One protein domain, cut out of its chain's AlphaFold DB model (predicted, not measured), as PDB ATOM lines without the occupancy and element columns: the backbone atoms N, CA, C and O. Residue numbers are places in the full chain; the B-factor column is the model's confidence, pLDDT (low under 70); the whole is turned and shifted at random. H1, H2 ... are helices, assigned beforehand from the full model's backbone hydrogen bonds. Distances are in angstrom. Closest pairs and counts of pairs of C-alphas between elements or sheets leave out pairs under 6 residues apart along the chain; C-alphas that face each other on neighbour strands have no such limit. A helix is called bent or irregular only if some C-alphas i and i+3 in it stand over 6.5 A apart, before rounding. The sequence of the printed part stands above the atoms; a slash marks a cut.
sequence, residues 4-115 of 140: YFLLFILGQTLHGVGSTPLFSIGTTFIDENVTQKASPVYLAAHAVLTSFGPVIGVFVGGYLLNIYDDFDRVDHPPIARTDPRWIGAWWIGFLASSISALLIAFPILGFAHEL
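AT A GLANCE: This is residues 4 to 115 of the 140 residues of the protein "MFS domain-containing protein" of Haemonchus placei (UniProt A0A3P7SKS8). Three long helices, H1, H2 and H3 in chain order, run lengthwise in a loose, open rod; H1 and H3 each meet H2 near one of its ends, and a loop, residues 65 to 90, extends the H2-to-H3 end. The printed part has 112 residues, class all helix, no named strand. It is loose, radius of gyration of the C-alphas 19.2 A, spanning 61 by 26 by 22 A.

HOW THE PARTS SIT: By its hydrogen bonds H1, residues 4 to 33, was assigned as one helix, but it is bent, C-alphas 18 and 21 being 6.6 A apart; its arms, H1a, residues 4 to 18, and H1b, residues 21 to 33, stand at 10 degrees. H1b and H2, residues 39 to 64, form a helical hairpin and touch, with closest C-alphas Asp 31 and Ser 39, 5.5 A. H2 and H3, residues 91 to 109, form another and only just touch, with 3 pairs of C-alphas within 8 A, the closest Gly 61 and Gly 93, 6.7 A. H3 is apart from H1a and H1b. Every O i to N i+4 pair is within hydrogen-bond range in H1a, but 8 of 9 in H1b, 20 of 22 in H2 and 14 of 15 in H3.

IN THESE COORDINATES: H1a, 20.8 A, begins at C-alpha 4 (-38.453, 17.439, -0.899); H1b is 16.7 A, H2 37.4 A. H3, 27.1 A, ends at C-alpha 109 (-52.562, 42.426, 14.040).

THE WHOLE: The printed part has no cut; the link from H2 to H3 is long. Residue 76 is under pLDDT 70.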
ATOM      1  N   TYR A   4     -37.505  17.499  -2.017       91.94
ATOM      2  CA  TYR A   4     -38.453  17.439  -0.899       91.94
ATOM      3  C   TYR A   4     -37.764  17.612   0.455       91.94
ATOM      4  O   TYR A   4     -38.296  18.269   1.344       91.94
ATOM      5  N   PHE A   5     -36.547  17.083   0.597       92.88
ATOM      6  CA  PHE A   5     -35.751  17.277   1.804       92.88
ATOM      7  C   PHE A   5     -35.351  18.750   1.976       92.88
ATOM      8  O   PHE A   5     -35.463  19.296   3.066       92.88
ATOM      9  N   LEU A   6     -34.956  19.421   0.890       95.94
ATOM     10  CA  LEU A   6     -34.651  20.855   0.914       95.94
ATOM     11  C   LEU A   6     -35.869  21.713   1.277       95.94
ATOM     12  O   LEU A   6     -35.748  22.619   2.100       95.94
ATOM     13  N   LEU A   7     -37.036  21.408   0.705       95.12
ATOM     14  CA  LEU A   7     -38.290  22.085   1.044       95.12
ATOM     15  C   LEU A   7     -38.667  21.877   2.513       95.12
ATOM     16  O   LEU A   7     -39.096  22.822   3.171       95.12
ATOM     17  N   PHE A   8     -38.459  20.670   3.044       92.62
ATOM     18  CA  PHE A   8     -38.686  20.387   4.456       92.62
ATOM     19  C   PHE A   8     -37.776  21.233   5.356       92.62
ATOM     20  O   PHE A   8     -38.270  21.885   6.274       92.62
ATOM     21  N   ILE A   9     -36.472  21.289   5.062       95.94
ATOM     22  CA  ILE A   9     -35.520  22.116   5.819       95.94
ATOM     23  C   ILE A   9     -35.910  23.593   5.763       95.94
ATOM     24  O   ILE A   9     -35.991  24.234   6.808       95.94
ATOM     25  N   LEU A  10     -36.225  24.117   4.574       96.06
ATOM     26  CA  LEU A  10     -36.684  25.496   4.415       96.06
ATOM     27  C   LEU A  10     -37.946  25.769   5.247       96.06
ATOM     28  O   LEU A  10     -38.015  26.785   5.938       96.06
ATOM     29  N   GLY A  11     -38.917  24.852   5.225       93.75
ATOM     30  CA  GLY A  11     -40.133  24.944   6.032       93.75
ATOM     31  C   GLY A  11     -39.843  24.992   7.533       93.75
ATOM     32  O   GLY A  11     -40.374  25.857   8.229       93.75
ATOM     33  N   GLN A  12     -38.952  24.129   8.035       93.81
ATOM     34  CA  GLN A  12     -38.543  24.137   9.447       93.81
ATOM     35  C   GLN A  12     -37.793  25.421   9.824       93.81
ATOM     36  O   GLN A  12     -38.015  25.973  10.903       93.81
ATOM     37  N   THR A  13     -36.950  25.945   8.930       96.31
ATOM     38  CA  THR A  13     -36.275  27.232   9.140       96.31
ATOM     39  C   THR A  13     -37.282  28.374   9.238       96.31
ATOM     40  O   THR A  13     -37.226  29.148  10.192       96.31
ATOM     41  N   LEU A  14     -38.233  28.463   8.305       94.19
ATOM     42  CA  LEU A  14     -39.276  29.492   8.329       94.19
ATOM     43  C   LEU A  14     -40.157  29.384   9.578       94.19
ATOM     44  O   LEU A  14     -40.489  30.403  10.180       94.19
ATOM     45  N   HIS A  15     -40.478  28.164  10.011       91.44
ATOM     46  CA  HIS A  15     -41.196  27.926  11.262       91.44
ATOM     47  C   HIS A  15     -40.410  28.436  12.487       91.44
ATOM     48  O   HIS A  15     -40.972  29.109  13.356       91.44
ATOM     49  N   GLY A  16     -39.097  28.194  12.544       92.25
ATOM     50  CA  GLY A  16     -38.225  28.736  13.594       92.25
ATOM     51  C   GLY A  16     -38.179  30.269  13.598       92.25
ATOM     52  O   GLY A  16     -38.354  30.904  14.640       92.25
ATOM     53  N   VAL A  17     -38.017  30.878  12.420       94.00
ATOM     54  CA  VAL A  17     -38.008  32.342  12.265       94.00
ATOM     55  C   VAL A  17     -39.345  32.952  12.693       94.00
ATOM     56  O   VAL A  17     -39.352  33.944  13.414       94.00
ATOM     57  N   GLY A  18     -40.472  32.350  12.302       89.50
ATOM     58  CA  GLY A  18     -41.807  32.844  12.649       89.50
ATOM     59  C   GLY A  18     -42.183  32.666  14.125       89.50
ATOM     60  O   GLY A  18     -42.915  33.489  14.668       89.50
ATOM     61  N   SER A  19     -41.675  31.626  14.793       88.81
ATOM     62  CA  SER A  19     -41.978  31.363  16.210       88.81
ATOM     63  C   SER A  19     -41.169  32.228  17.179       88.81
ATOM     64  O   SER A  19     -41.665  32.570  18.250       88.81
ATOM     65  N   THR A  20     -39.954  32.641  16.808       90.69
ATOM     66  CA  THR A  20     -39.053  33.395  17.702       90.69
ATOM     67  C   THR A  20     -39.662  34.711  18.229       90.69
ATOM     68  O   THR A  20     -39.628  34.936  19.444       90.69
ATOM     69  N   PRO A  21     -40.279  35.574  17.392       86.88
ATOM     70  CA  PRO A  21     -40.893  36.815  17.863       86.88
ATOM     71  C   PRO A  21     -42.057  36.600  18.830       86.88
ATOM     72  O   PRO A  21     -42.275  37.443  19.694       86.88
ATOM     73  N   LEU A  22     -42.784  35.479  18.733       83.94
ATOM     74  CA  LEU A  22     -43.919  35.204  19.621       83.94
ATOM     75  C   LEU A  22     -43.476  35.110  21.083       83.94
ATOM     76  O   LEU A  22     -44.162  35.621  21.964       83.94
ATOM     77  N   PHE A  23     -42.310  34.514  21.334       83.44
ATOM     78  CA  PHE A  23     -41.772  34.381  22.686       83.44
ATOM     79  C   PHE A  23     -41.027  35.633  23.138       83.44
ATOM     80  O   PHE A  23     -41.201  36.070  24.273       83.44
ATOM     81  N   SER A  24     -40.221  36.233  22.261       87.88
ATOM     82  CA  SER A  24     -39.432  37.407  22.637       87.88
ATOM     83  C   SER A  24     -40.299  38.666  22.726       87.88
ATOM     84  O   SER A  24     -40.361  39.275  23.787       87.88
ATOM     85  N   ILE A  25     -41.005  39.024  21.648       89.19
ATOM     86  CA  ILE A  25     -41.809  40.254  21.566       89.19
ATOM     87  C   ILE A  25     -43.126  40.103  22.333       89.19
ATOM     88  O   ILE A  25     -43.583  41.053  22.959       89.19
ATOM     89  N   GLY A  26     -43.740  38.914  22.327       88.88
ATOM     90  CA  GLY A  26     -44.990  38.685  23.060       88.88
ATOM     91  C   GLY A  26     -44.832  38.894  24.568       88.88
ATOM     92  O   GLY A  26     -45.663  39.550  25.193       88.88
ATOM     93  N   THR A  27     -43.731  38.404  25.143       90.94
ATOM     94  CA  THR A  27     -43.451  38.561  26.578       90.94
ATOM     95  C   THR A  27     -43.167  40.016  26.942       90.94
ATOM     96  O   THR A  27     -43.735  40.520  27.910       90.94
ATOM     97  N   THR A  28     -42.342  40.718  26.154       92.06
ATOM     98  CA  THR A  28     -42.050  42.142  26.402       92.06
ATOM     99  C   THR A  28     -43.293  43.006  26.223       92.06
ATOM    100  O   THR A  28     -43.525  43.908  27.017       92.06
ATOM    101  N   PHE A  29     -44.144  42.688  25.245       91.12
ATOM    102  CA  PHE A  29     -45.413  43.382  25.053       91.12
ATOM    103  C   PHE A  29     -46.312  43.265  26.287       91.12
ATOM    104  O   PHE A  29     -46.882  44.266  26.712       91.12
ATOM    105  N   ILE A  30     -46.435  42.069  26.875       91.81
ATOM    106  CA  ILE A  30     -47.215  41.875  28.106       91.81
ATOM    107  C   ILE A  30     -46.643  42.733  29.234       91.81
ATOM    108  O   ILE A  30     -47.405  43.461  29.864       91.81
ATOM    109  N   ASP A  31     -45.330  42.675  29.459       91.19
ATOM    110  CA  ASP A  31     -44.666  43.394  30.552       91.19
ATOM    111  C   ASP A  31     -44.819  44.920  30.436       91.19
ATOM    112  O   ASP A  31     -45.141  45.595  31.412       91.19
ATOM    113  N   GLU A  32     -44.681  45.467  29.226       90.38
ATOM    114  CA  GLU A  32     -44.755  46.911  28.980       90.38
ATOM    115  C   GLU A  32     -46.182  47.474  29.009       90.38
ATOM    116  O   GLU A  32     -46.366  48.675  29.231       90.38
ATOM    117  N   ASN A  33     -47.195  46.634  28.775       90.44
ATOM    118  CA  ASN A  33     -48.585  47.076  28.632       90.44
ATOM    119  C   ASN A  33     -49.445  46.888  29.886       90.44
ATOM    120  O   ASN A  33     -50.596  47.336  29.916       90.44
ATOM    121  N   VAL A  34     -48.907  46.264  30.932       89.88
ATOM    122  CA  VAL A  34     -49.595  46.053  32.211       89.88
ATOM    123  C   VAL A  34     -48.898  46.815  33.339       89.88
ATOM    124  O   VAL A  34     -47.746  47.218  33.244       89.88
ATOM    125  N   THR A  35     -49.610  47.059  34.440       89.00
ATOM    126  CA  THR A  35     -49.007  47.746  35.598       89.00
ATOM    127  C   THR A  35     -47.935  46.883  36.264       89.00
ATOM    128  O   THR A  35     -48.076  45.662  36.318       89.00
ATOM    129  N   GLN A  36     -46.929  47.509  36.885       88.19
ATOM    130  CA  GLN A  36     -45.842  46.801  37.584       88.19
ATOM    131  C   GLN A  36     -46.347  45.799  38.637       88.19
ATOM    132  O   GLN A  36     -45.775  44.731  38.821       88.19
ATOM    133  N   LYS A  37     -47.463  46.115  39.310       90.81
ATOM    134  CA  LYS A  37     -48.088  45.229  40.306       90.81
ATOM    135  C   LYS A  37     -48.775  44.011  39.681       90.81
ATOM    136  O   LYS A  37     -48.887  42.981  40.336       90.81
ATOM    137  N   ALA A  38     -49.263  44.138  38.449       91.88
ATOM    138  CA  ALA A  38     -49.987  43.084  37.748       91.88
ATOM    139  C   ALA A  38     -49.082  42.238  36.838       91.88
ATOM    140  O   ALA A  38     -49.390  41.063  36.641       91.88
ATOM    141  N   SER A  39     -47.975  42.793  36.324       93.75
ATOM    142  CA  SER A  39     -47.077  42.119  35.369       93.75
ATOM    143  C   SER A  39     -46.700  40.686  35.767       93.75
ATOM    144  O   SER A  39     -46.941  39.776  34.968       93.75
ATOM    145  N   PRO A  40     -46.270  40.409  37.017       95.12
ATOM    146  CA  PRO A  40     -45.875  39.055  37.406       95.12
ATOM    147  C   PRO A  40     -46.985  38.009  37.232       95.12
ATOM    148  O   PRO A  40     -46.710  36.869  36.867       95.12
ATOM    149  N   VAL A  41     -48.249  38.389  37.453       96.56
ATOM    150  CA  VAL A  41     -49.398  37.480  37.321       96.56
ATOM    151  C   VAL A  41     -49.674  37.156  35.853       96.56
ATOM    152  O   VAL A  41     -49.903  35.995  35.512       96.56
ATOM    153  N   TYR A  42     -49.614  38.159  34.971       94.62
ATOM    154  CA  TYR A  42     -49.821  37.960  33.532       94.62
ATOM    155  C   TYR A  42     -48.683  37.153  32.899       94.62
ATOM    156  O   TYR A  42     -48.941  36.253  32.099       94.62
ATOM    157  N   LEU A  43     -47.436  37.407  33.306       94.88
ATOM    158  CA  LEU A  43     -46.276  36.634  32.860       94.88
ATOM    159  C   LEU A  43     -46.329  35.184  33.359       94.88
ATOM    160  O   LEU A  43     -46.057  34.262  32.590       94.88
ATOM    161  N   ALA A  44     -46.752  34.954  34.607       95.44
ATOM    162  CA  ALA A  44     -46.963  33.603  35.124       95.44
ATOM    163  C   ALA A  44     -48.052  32.857  34.336       95.44
ATOM    164  O   ALA A  44     -47.857  31.701  33.957       95.44
ATOM    165  N   ALA A  45     -49.171  33.520  34.025       95.19
ATOM    166  CA  ALA A  45     -50.224  32.938  33.196       95.19
ATOM    167  C   ALA A  45     -49.719  32.592  31.782       95.19
ATOM    168  O   ALA A  45     -49.969  31.488  31.294       95.19
ATOM    169  N   HIS A  46     -48.958  33.491  31.148       93.00
ATOM    170  CA  HIS A  46     -48.327  33.243  29.851       93.00
ATOM    171  C   HIS A  46     -47.378  32.032  29.886       93.00
ATOM    172  O   HIS A  46     -47.441  31.170  29.003       93.00
ATOM    173  N   ALA A  47     -46.543  31.922  30.923       92.75
ATOM    174  CA  ALA A  47     -45.609  30.810  31.094       92.75
ATOM    175  C   ALA A  47     -46.327  29.462  31.271       92.75
ATOM    176  O   ALA A  47     -45.935  28.462  30.661       92.75
ATOM    177  N   VAL A  48     -47.409  29.438  32.059       94.38
ATOM    178  CA  VAL A  48     -48.249  28.246  32.229       94.38
ATOM    179  C   VAL A  48     -48.865  27.847  30.890       94.38
ATOM    180  O   VAL A  48     -48.648  26.724  30.442       94.38
ATOM    181  N   LEU A  49     -49.556  28.759  30.201       91.50
ATOM    182  CA  LEU A  49     -50.192  28.468  28.909       91.50
ATOM    183  C   LEU A  49     -49.189  27.941  27.873       91.50
ATOM    184  O   LEU A  49     -49.461  26.952  27.191       91.50
ATOM    185  N   THR A  50     -48.004  28.548  27.816       90.94
ATOM    186  CA  THR A  50     -46.916  28.116  26.933       90.94
ATOM    187  C   THR A  50     -46.439  26.701  27.266       90.94
ATOM    188  O   THR A  50     -46.171  25.915  26.361       90.94
ATOM    189  N   SER A  51     -46.380  26.343  28.551       91.69
ATOM    190  CA  SER A  51     -45.930  25.020  29.009       91.69
ATOM    191  C   SER A  51     -46.957  23.908  28.764       91.69
ATOM    192  O   SER A  51     -46.583  22.753  28.567       91.69
ATOM    193  N   PHE A  52     -48.251  24.235  28.739       93.56
ATOM    194  CA  PHE A  52     -49.313  23.271  28.421       93.56
ATOM    195  C   PHE A  52     -49.366  22.915  26.927       93.56
ATOM    196  O   PHE A  52     -49.739  21.791  26.582       93.56
ATOM    197  N   GLY A  53     -48.957  23.832  26.045       90.12
ATOM    198  CA  GLY A  53     -48.924  23.613  24.595       90.12
ATOM    199  C   GLY A  53     -48.186  22.330  24.180       90.12
ATOM    200  O   GLY A  53     -48.793  21.483  23.522       90.12
ATOM    201  N   PRO A  54     -46.921  22.122  24.600       93.00
ATOM    202  CA  PRO A  54     -46.174  20.894  24.328       93.00
ATOM    203  C   PRO A  54     -46.871  19.621  24.815       93.00
ATOM    204  O   PRO A  54     -46.863  18.618  24.106       93.00
ATOM    205  N   VAL A  55     -47.511  19.657  25.990       95.44
ATOM    206  CA  VAL A  55     -48.223  18.494  26.547       95.44
ATOM    207  C   VAL A  55     -49.365  18.085  25.620       95.44
ATOM    208  O   VAL A  55     -49.442  16.931  25.202       95.44
ATOM    209  N   ILE A  56     -50.214  19.041  25.238       94.31
ATOM    210  CA  ILE A  56     -51.323  18.804  24.304       94.31
ATOM    211  C   ILE A  56     -50.782  18.330  22.948       94.31
ATOM    212  O   ILE A  56     -51.295  17.364  22.381       94.31
ATOM    213  N   GLY A  57     -49.716  18.966  22.457       94.12
ATOM    214  CA  GLY A  57     -49.075  18.631  21.187       94.12
ATOM    215  C   GLY A  57     -48.564  17.192  21.128       94.12
ATOM    216  O   GLY A  57     -48.757  16.529  20.112       94.12
ATOM    217  N   VAL A  58     -47.985  16.673  22.213       95.31
ATOM    218  CA  VAL A  58     -47.529  15.275  22.282       95.31
ATOM    219  C   VAL A  58     -48.703  14.300  22.191       95.31
ATOM    220  O   VAL A  58     -48.629  13.341  21.424       95.31
ATOM    221  N   PHE A  59     -49.800  14.537  22.917       96.25
ATOM    222  CA  PHE A  59     -50.968  13.649  22.862       96.25
ATOM    223  C   PHE A  59     -51.658  13.681  21.496       96.25
ATOM    224  O   PHE A  59     -51.933  12.625  20.923       96.25
ATOM    225  N   VAL A  60     -51.899  14.875  20.949       96.31
ATOM    226  CA  VAL A  60     -52.517  15.036  19.625       96.31
ATOM    227  C   VAL A  60     -51.606  14.466  18.538       96.31
ATOM    228  O   VAL A  60     -52.063  13.683  17.711       96.31
ATOM    229  N   GLY A  61     -50.311  14.783  18.566       95.50
ATOM    230  CA  GLY A  61     -49.327  14.249  17.625       95.50
ATOM    231  C   GLY A  61     -49.238  12.726  17.691       95.50
ATOM    232  O   GLY A  61     -49.313  12.062  16.661       95.50
ATOM    233  N   GLY A  62     -49.176  12.159  18.898       95.69
ATOM    234  CA  GLY A  62     -49.198  10.713  19.109       95.69
ATOM    235  C   GLY A  62     -50.466  10.059  18.560       95.69
ATOM    236  O   GLY A  62     -50.384   9.013  17.915       95.69
ATOM    237  N   TYR A  63     -51.630  10.691  18.741       96.19
ATOM    238  CA  TYR A  63     -52.882  10.231  18.144       96.19
ATOM    239  C   TYR A  63     -52.821  10.240  16.611       96.19
ATOM    240  O   TYR A  63     -53.117   9.212  16.003       96.19
ATOM    241  N   LEU A  64     -52.351  11.326  15.987       95.94
ATOM    242  CA  LEU A  64     -52.220  11.434  14.526       95.94
ATOM    243  C   LEU A  64     -51.329  10.337  13.922       95.94
ATOM    244  O   LEU A  64     -51.580   9.888  12.807       95.94
ATOM    245  N   LEU A  65     -50.348   9.818  14.670       94.81
ATOM    246  CA  LEU A  65     -49.515   8.697  14.217       94.81
ATOM    247  C   LEU A  65     -50.250   7.339  14.150       94.81
ATOM    248  O   LEU A  65     -49.700   6.357  13.643       94.81
ATOM    249  N   ASN A  66     -51.478   7.254  14.673       92.94
ATOM    250  CA  ASN A  66     -52.365   6.091  14.523       92.94
ATOM    251  C   ASN A  66     -53.119   6.096  13.186       92.94
ATOM    252  O   ASN A  66     -53.735   5.089  12.848       92.94
ATOM    253  N   ILE A  67     -53.070   7.200  12.444       92.06
ATOM    254  CA  ILE A  67     -53.694   7.351  11.132       92.06
ATOM    255  C   ILE A  67     -52.601   7.125  10.089       92.06
ATOM    256  O   ILE A  67     -51.531   7.722  10.201       92.06
ATOM    257  N   TYR A  68     -52.845   6.244   9.116       91.62
ATOM    258  CA  TYR A  68     -51.917   6.013   8.005       91.62
ATOM    259  C   TYR A  68     -51.763   7.297   7.188       91.62
ATOM    260  O   TYR A  68     -52.750   7.997   7.017       91.62
ATOM    261  N   ASP A  69     -50.570   7.644   6.715       90.00
ATOM    262  CA  ASP A  69     -50.293   8.944   6.093       90.00
ATOM    263  C   ASP A  69     -51.028   9.191   4.769       90.00
ATOM    264  O   ASP A  69     -51.391  10.337   4.506       90.00
ATOM    265  N   ASP A  70     -51.290   8.125   4.008       88.12
ATOM    266  CA  ASP A  70     -51.948   8.126   2.690       88.12
ATOM    267  C   ASP A  70     -53.439   7.718   2.754       88.12
ATOM    268  O   ASP A  70     -54.028   7.261   1.772       88.12
ATOM    269  N   PHE A  71     -54.073   7.868   3.920       84.31
ATOM    270  CA  PHE A  71     -55.489   7.532   4.143       84.31
ATOM    271  C   PHE A  71     -56.481   8.263   3.217       84.31
ATOM    272  O   PHE A  71     -57.635   7.849   3.105       84.31
ATOM    273  N   ASP A  72     -56.061   9.357   2.583       81.31
ATOM    274  CA  ASP A  72     -56.849  10.180   1.665       81.31
ATOM    275  C   ASP A  72     -56.740   9.735   0.194       81.31
ATOM    276  O   ASP A  72     -57.462  10.247  -0.667       81.31
ATOM    277  N   ARG A  73     -55.869   8.766  -0.117       83.06
ATOM    278  CA  ARG A  73     -55.696   8.230  -1.475       83.06
ATOM    279  C   ARG A  73     -56.701   7.122  -1.768       83.06
ATOM    280  O   ARG A  73     -57.026   6.325  -0.904       83.06
ATOM    281  N   VAL A  74     -57.158   7.013  -3.012       76.69
ATOM    282  CA  VAL A  74     -58.142   5.982  -3.405       76.69
ATOM    283  C   VAL A  74     -57.494   4.600  -3.597       76.69
ATOM    284  O   VAL A  74     -58.130   3.583  -3.334       76.69
ATOM    285  N   ASP A  75     -56.209   4.555  -3.966       77.94
ATOM    286  CA  ASP A  75     -55.527   3.337  -4.425       77.94
ATOM    287  C   ASP A  75     -54.408   2.881  -3.475       77.94
ATOM    288  O   ASP A  75     -53.240   2.806  -3.865       77.94
ATOM    289  N   HIS A  76     -54.728   2.573  -2.216       69.62
ATOM    290  CA  HIS A  76     -53.742   2.009  -1.290       69.62
ATOM    291  C   HIS A  76     -54.155   0.617  -0.788       69.62
ATOM    292  O   HIS A  76     -55.286   0.420  -0.338       69.62
ATOM    293  N   PRO A  77     -53.255  -0.385  -0.851       75.25
ATOM    294  CA  PRO A  77     -53.505  -1.663  -0.206       75.25
ATOM    295  C   PRO A  77     -53.587  -1.449   1.314       75.25
ATOM    296  O   PRO A  77     -52.858  -0.609   1.842       75.25
ATOM    297  N   PRO A  78     -54.425  -2.202   2.045       77.12
ATOM    298  CA  PRO A  78     -54.480  -2.096   3.497       77.12
ATOM    299  C   PRO A  78     -53.115  -2.465   4.096       77.12
ATOM    300  O   PRO A  78     -52.694  -3.622   4.048       77.12
ATOM    301  N   ILE A  79     -52.412  -1.470   4.641       84.94
ATOM    302  CA  ILE A  79     -51.125  -1.651   5.314       84.94
ATOM    303  C   ILE A  79     -51.379  -1.864   6.805       84.94
ATOM    304  O   ILE A  79     -52.044  -1.065   7.465       84.94
ATOM    305  N   ALA A  80     -50.850  -2.959   7.352       87.31
ATOM    306  CA  ALA A  80     -50.908  -3.212   8.782       87.31
ATOM    307  C   ALA A  80     -49.993  -2.241   9.535       87.31
ATOM    308  O   ALA A  80     -48.908  -1.902   9.078       87.31
ATOM    309  N   ARG A  81     -50.378  -1.865  10.754       86.75
ATOM    310  CA  ARG A  81     -49.587  -0.955  11.593       86.75
ATOM    311  C   ARG A  81     -48.187  -1.466  11.953       86.75
ATOM    312  O   ARG A  81     -47.313  -0.691  12.315       86.75
ATOM    313  N   THR A  82     -47.987  -2.777  11.890       90.25
ATOM    314  CA  THR A  82     -46.698  -3.437  12.121       90.25
ATOM    315  C   THR A  82     -45.791  -3.432  10.890       90.25
ATOM    316  O   THR A  82     -44.647  -3.870  10.988       90.25
ATOM    317  N   ASP A  83     -46.283  -2.987   9.731       90.94
ATOM    318  CA  ASP A  83     -45.491  -2.888   8.506       90.94
ATOM    319  C   ASP A  83     -44.452  -1.757   8.646       90.94
ATOM    320  O   ASP A  83     -44.805  -0.651   9.060       90.94
ATOM    321  N   PRO A  84     -43.176  -1.984   8.285       90.06
ATOM    322  CA  PRO A  84     -42.128  -0.962   8.365       90.06
ATOM    323  C   PRO A  84     -42.379   0.264   7.473       90.06
ATOM    324  O   PRO A  84     -41.733   1.293   7.659       90.06
ATOM    325  N   ARG A  85     -43.291   0.169   6.501       89.62
ATOM    326  CA  ARG A  85     -43.711   1.288   5.647       89.62
ATOM    327  C   ARG A  85     -44.797   2.149   6.290       89.62
ATOM    328  O   ARG A  85     -45.187   3.143   5.688       89.62
ATOM    329  N   TRP A  86     -45.305   1.780   7.469       92.62
ATOM    330  CA  TRP A  86     -46.276   2.595   8.187       92.62
ATOM    331  C   TRP A  86     -45.646   3.925   8.596       92.62
ATOM    332  O   TRP A  86     -44.790   3.990   9.482       92.62
ATOM    333  N   ILE A  87     -46.124   4.998   7.980       92.81
ATOM    334  CA  ILE A  87     -45.831   6.362   8.387       92.81
ATOM    335  C   ILE A  87     -47.152   6.939   8.886       92.81
ATOM    336  O   ILE A  87     -48.196   6.804   8.260       92.81
ATOM    337  N   GLY A  88     -47.128   7.515  10.084       93.69
ATOM    338  CA  GLY A  88     -48.305   8.171  10.634       93.69
ATOM    339  C   GLY A  88     -48.589   9.498   9.928       93.69
ATOM    340  O   GLY A  88     -47.663  10.121   9.413       93.69
ATOM    341  N   ALA A  89     -49.825   9.991   9.972       94.88
ATOM    342  CA  ALA A  89     -50.244  11.246   9.340       94.88
ATOM    343  C   ALA A  89     -49.735  12.515  10.075       94.88
ATOM    344  O   ALA A  89     -50.495  13.417  10.435       94.88
ATOM    345  N   TRP A  90     -48.423  12.603  10.310       93.50
ATOM    346  CA  TRP A  90     -47.744  13.686  11.034       93.50
ATOM    347  C   TRP A  90     -47.947  15.063  10.390       93.50
ATOM    348  O   TRP A  90     -47.963  16.085  11.078       93.50
ATOM    349  N   TRP A  91     -48.124  15.095   9.068       92.81
ATOM    350  CA  TRP A  91     -48.290  16.320   8.291       92.81
ATOM    351  C   TRP A  91     -49.565  17.090   8.663       92.81
ATOM    352  O   TRP A  91     -49.583  18.319   8.567       92.81
ATOM    353  N   ILE A  92     -50.598  16.404   9.171       94.69
ATOM    354  CA  ILE A  92     -51.849  17.030   9.628       94.69
ATOM    355  C   ILE A  92     -51.567  18.053  10.733       94.69
ATOM    356  O   ILE A  92     -52.168  19.128  10.754       94.69
ATOM    357  N   GLY A  93     -50.608  17.760  11.619       93.38
ATOM    358  CA  GLY A  93     -50.212  18.666  12.695       93.38
ATOM    359  C   GLY A  93     -49.703  20.011  12.172       93.38
ATOM    360  O   GLY A  93     -50.057  21.056  12.720       93.38
ATOM    361  N   PHE A  94     -48.941  20.009  11.072       92.19
ATOM    362  CA  PHE A  94     -48.447  21.236  10.445       92.19
ATOM    363  C   PHE A  94     -49.578  22.076   9.846       92.19
ATOM    364  O   PHE A  94     -49.598  23.292  10.043       92.19
ATOM    365  N   LEU A  95     -50.548  21.448   9.176       93.88
ATOM    366  CA  LEU A  95     -51.697  22.162   8.609       93.88
ATOM    367  C   LEU A  95     -52.594  22.753   9.696       93.88
ATOM    368  O   LEU A  95     -52.928  23.936   9.641       93.88
ATOM    369  N   ALA A  96     -52.939  21.957  10.711       94.44
ATOM    370  CA  ALA A  96     -53.758  22.414  11.828       94.44
ATOM    371  C   ALA A  96     -53.089  23.583  12.574       94.44
ATOM    372  O   ALA A  96     -53.744  24.581  12.888       94.44
ATOM    373  N   SER A  97     -51.773  23.494  12.802       91.88
ATOM    374  CA  SER A  97     -50.996  24.561  13.444       91.88
ATOM    375  C   SER A  97     -50.922  25.819  12.581       91.88
ATOM    376  O   SER A  97     -51.099  26.918  13.097       91.88
ATOM    377  N   SER A  98     -50.719  25.680  11.266       92.50
ATOM    378  CA  SER A  98     -50.676  26.812  10.332       92.50
ATOM    379  C   SER A  98     -52.015  27.549  10.260       92.50
ATOM    380  O   SER A  98     -52.042  28.774  10.376       92.50
ATOM    381  N   ILE A  99     -53.132  26.822  10.156       95.50
ATOM    382  CA  ILE A  99     -54.478  27.413  10.159       95.50
ATOM    383  C   ILE A  99     -54.737  28.134  11.485       95.50
ATOM    384  O   ILE A  99     -55.166  29.286  11.487       95.50
ATOM    385  N   SER A 100     -54.426  27.490  12.612       92.94
ATOM    386  CA  SER A 100     -54.595  28.092  13.940       92.94
ATOM    387  C   SER A 100     -53.756  29.364  14.094       92.94
ATOM    388  O   SER A 100     -54.256  30.376  14.576       92.94
ATOM    389  N   ALA A 101     -52.504  29.346  13.626       91.38
ATOM    390  CA  ALA A 101     -51.625  30.510  13.645       91.38
ATOM    391  C   ALA A 101     -52.178  31.663  12.797       91.38
ATOM    392  O   ALA A 101     -52.146  32.802  13.250       91.38
ATOM    393  N   LEU A 102     -52.737  31.391  11.612       92.19
ATOM    394  CA  LEU A 102     -53.375  32.416  10.776       92.19
ATOM    395  C   LEU A 102     -54.616  33.020  11.452       92.19
ATOM    396  O   LEU A 102     -54.793  34.238  11.436       92.19
ATOM    397  N   LEU A 103     -55.441  32.183  12.087       95.19
ATOM    398  CA  LEU A 103     -56.617  32.636  12.834       95.19
ATOM    399  C   LEU A 103     -56.239  33.501  14.040       95.19
ATOM    400  O   LEU A 103     -56.934  34.472  14.321       95.19
ATOM    401  N   ILE A 104     -55.144  33.173  14.732       91.38
ATOM    402  CA  ILE A 104     -54.628  33.929  15.886       91.38
ATOM    403  C   ILE A 104     -53.877  35.194  15.443       91.38
ATOM    404  O   ILE A 104     -53.937  36.215  16.124       91.38
ATOM    405  N   ALA A 105     -53.199  35.168  14.296       91.25
ATOM    406  CA  ALA A 105     -52.500  36.332  13.766       91.25
ATOM    407  C   ALA A 105     -53.472  37.486  13.485       91.25
ATOM    408  O   ALA A 105     -53.155  38.633  13.784       91.25
ATOM    409  N   PHE A 106     -54.670  37.190  12.974       90.88
ATOM    410  CA  PHE A 106     -55.662  38.214  12.640       90.88
ATOM    411  C   PHE A 106     -56.030  39.149  13.815       90.88
ATOM    412  O   PHE A 106     -55.891  40.361  13.654       90.88
ATOM    413  N   PRO A 107     -56.437  38.663  15.007       89.94
ATOM    414  CA  PRO A 107     -56.683  39.533  16.154       89.94
ATOM    415  C   PRO A 107     -55.408  40.198  16.694       89.94
ATOM    416  O   PRO A 107     -55.478  41.349  17.114       89.94
ATOM    417  N   ILE A 108     -54.246  39.529  16.647       88.31
ATOM    418  CA  ILE A 108     -52.970  40.117  17.099       88.31
ATOM    419  C   ILE A 108     -52.587  41.332  16.249       88.31
ATOM    420  O   ILE A 108     -52.131  42.336  16.792       88.31
ATOM    421  N   LEU A 109     -52.817  41.289  14.933       87.94
ATOM    422  CA  LEU A 109     -52.562  42.426  14.040       87.94
ATOM    423  C   LEU A 109     -53.401  43.666  14.393       87.94
ATOM    424  O   LEU A 109     -53.031  44.777  14.022       87.94
ATOM    425  N   GLY A 110     -54.515  43.491  15.111       86.94
ATOM    426  CA  GLY A 110     -55.343  44.586  15.612       86.94
ATOM    427  C   GLY A 110     -54.839  45.226  16.909       86.94
ATOM    428  O   GLY A 110     -55.401  46.235  17.336       86.94
ATOM    429  N   PHE A 111     -53.815  44.669  17.565       84.56
ATOM    430  CA  PHE A 111     -53.293  45.221  18.813       84.56
ATOM    431  C   PHE A 111     -52.413  46.447  18.555       84.56
ATOM    432  O   PHE A 111     -51.521  46.444  17.709       84.56
ATOM    433  N   ALA A 112     -52.660  47.516  19.315       78.94
ATOM    434  CA  ALA A 112     -51.796  48.688  19.316       78.94
ATOM    435  C   ALA A 112     -50.457  48.350  19.986       78.94
ATOM    436  O   ALA A 112     -50.444  47.667  21.004       78.94
ATOM    437  N   HIS A 113     -49.353  48.889  19.456       75.06
ATOM    438  CA  HIS A 113     -48.000  48.712  20.007       75.06
ATOM    439  C   HIS A 113     -47.894  49.070  21.500       75.06
ATOM    440  O   HIS A 113     -47.191  48.407  22.251       75.06
ATOM    441  N   GLU A 114     -48.620  50.100  21.936       78.12
ATOM    442  CA  GLU A 114     -48.748  50.464  23.344       78.12
ATOM    443  C   GLU A 114     -50.207  50.828  23.625       78.12
ATOM    444  O   GLU A 114     -50.799  51.671  22.935       78.12
ATOM    445  N   LEU A 115     -50.799  50.205  24.640       83.94
ATOM    446  CA  LEU A 115     -52.156  50.498  25.071       83.94
ATOM    447  C   LEU A 115     -52.208  51.918  25.672       83.94
ATOM    448  O   LEU A 115     -51.328  52.293  26.451       83.94
TER     449      LEU A 115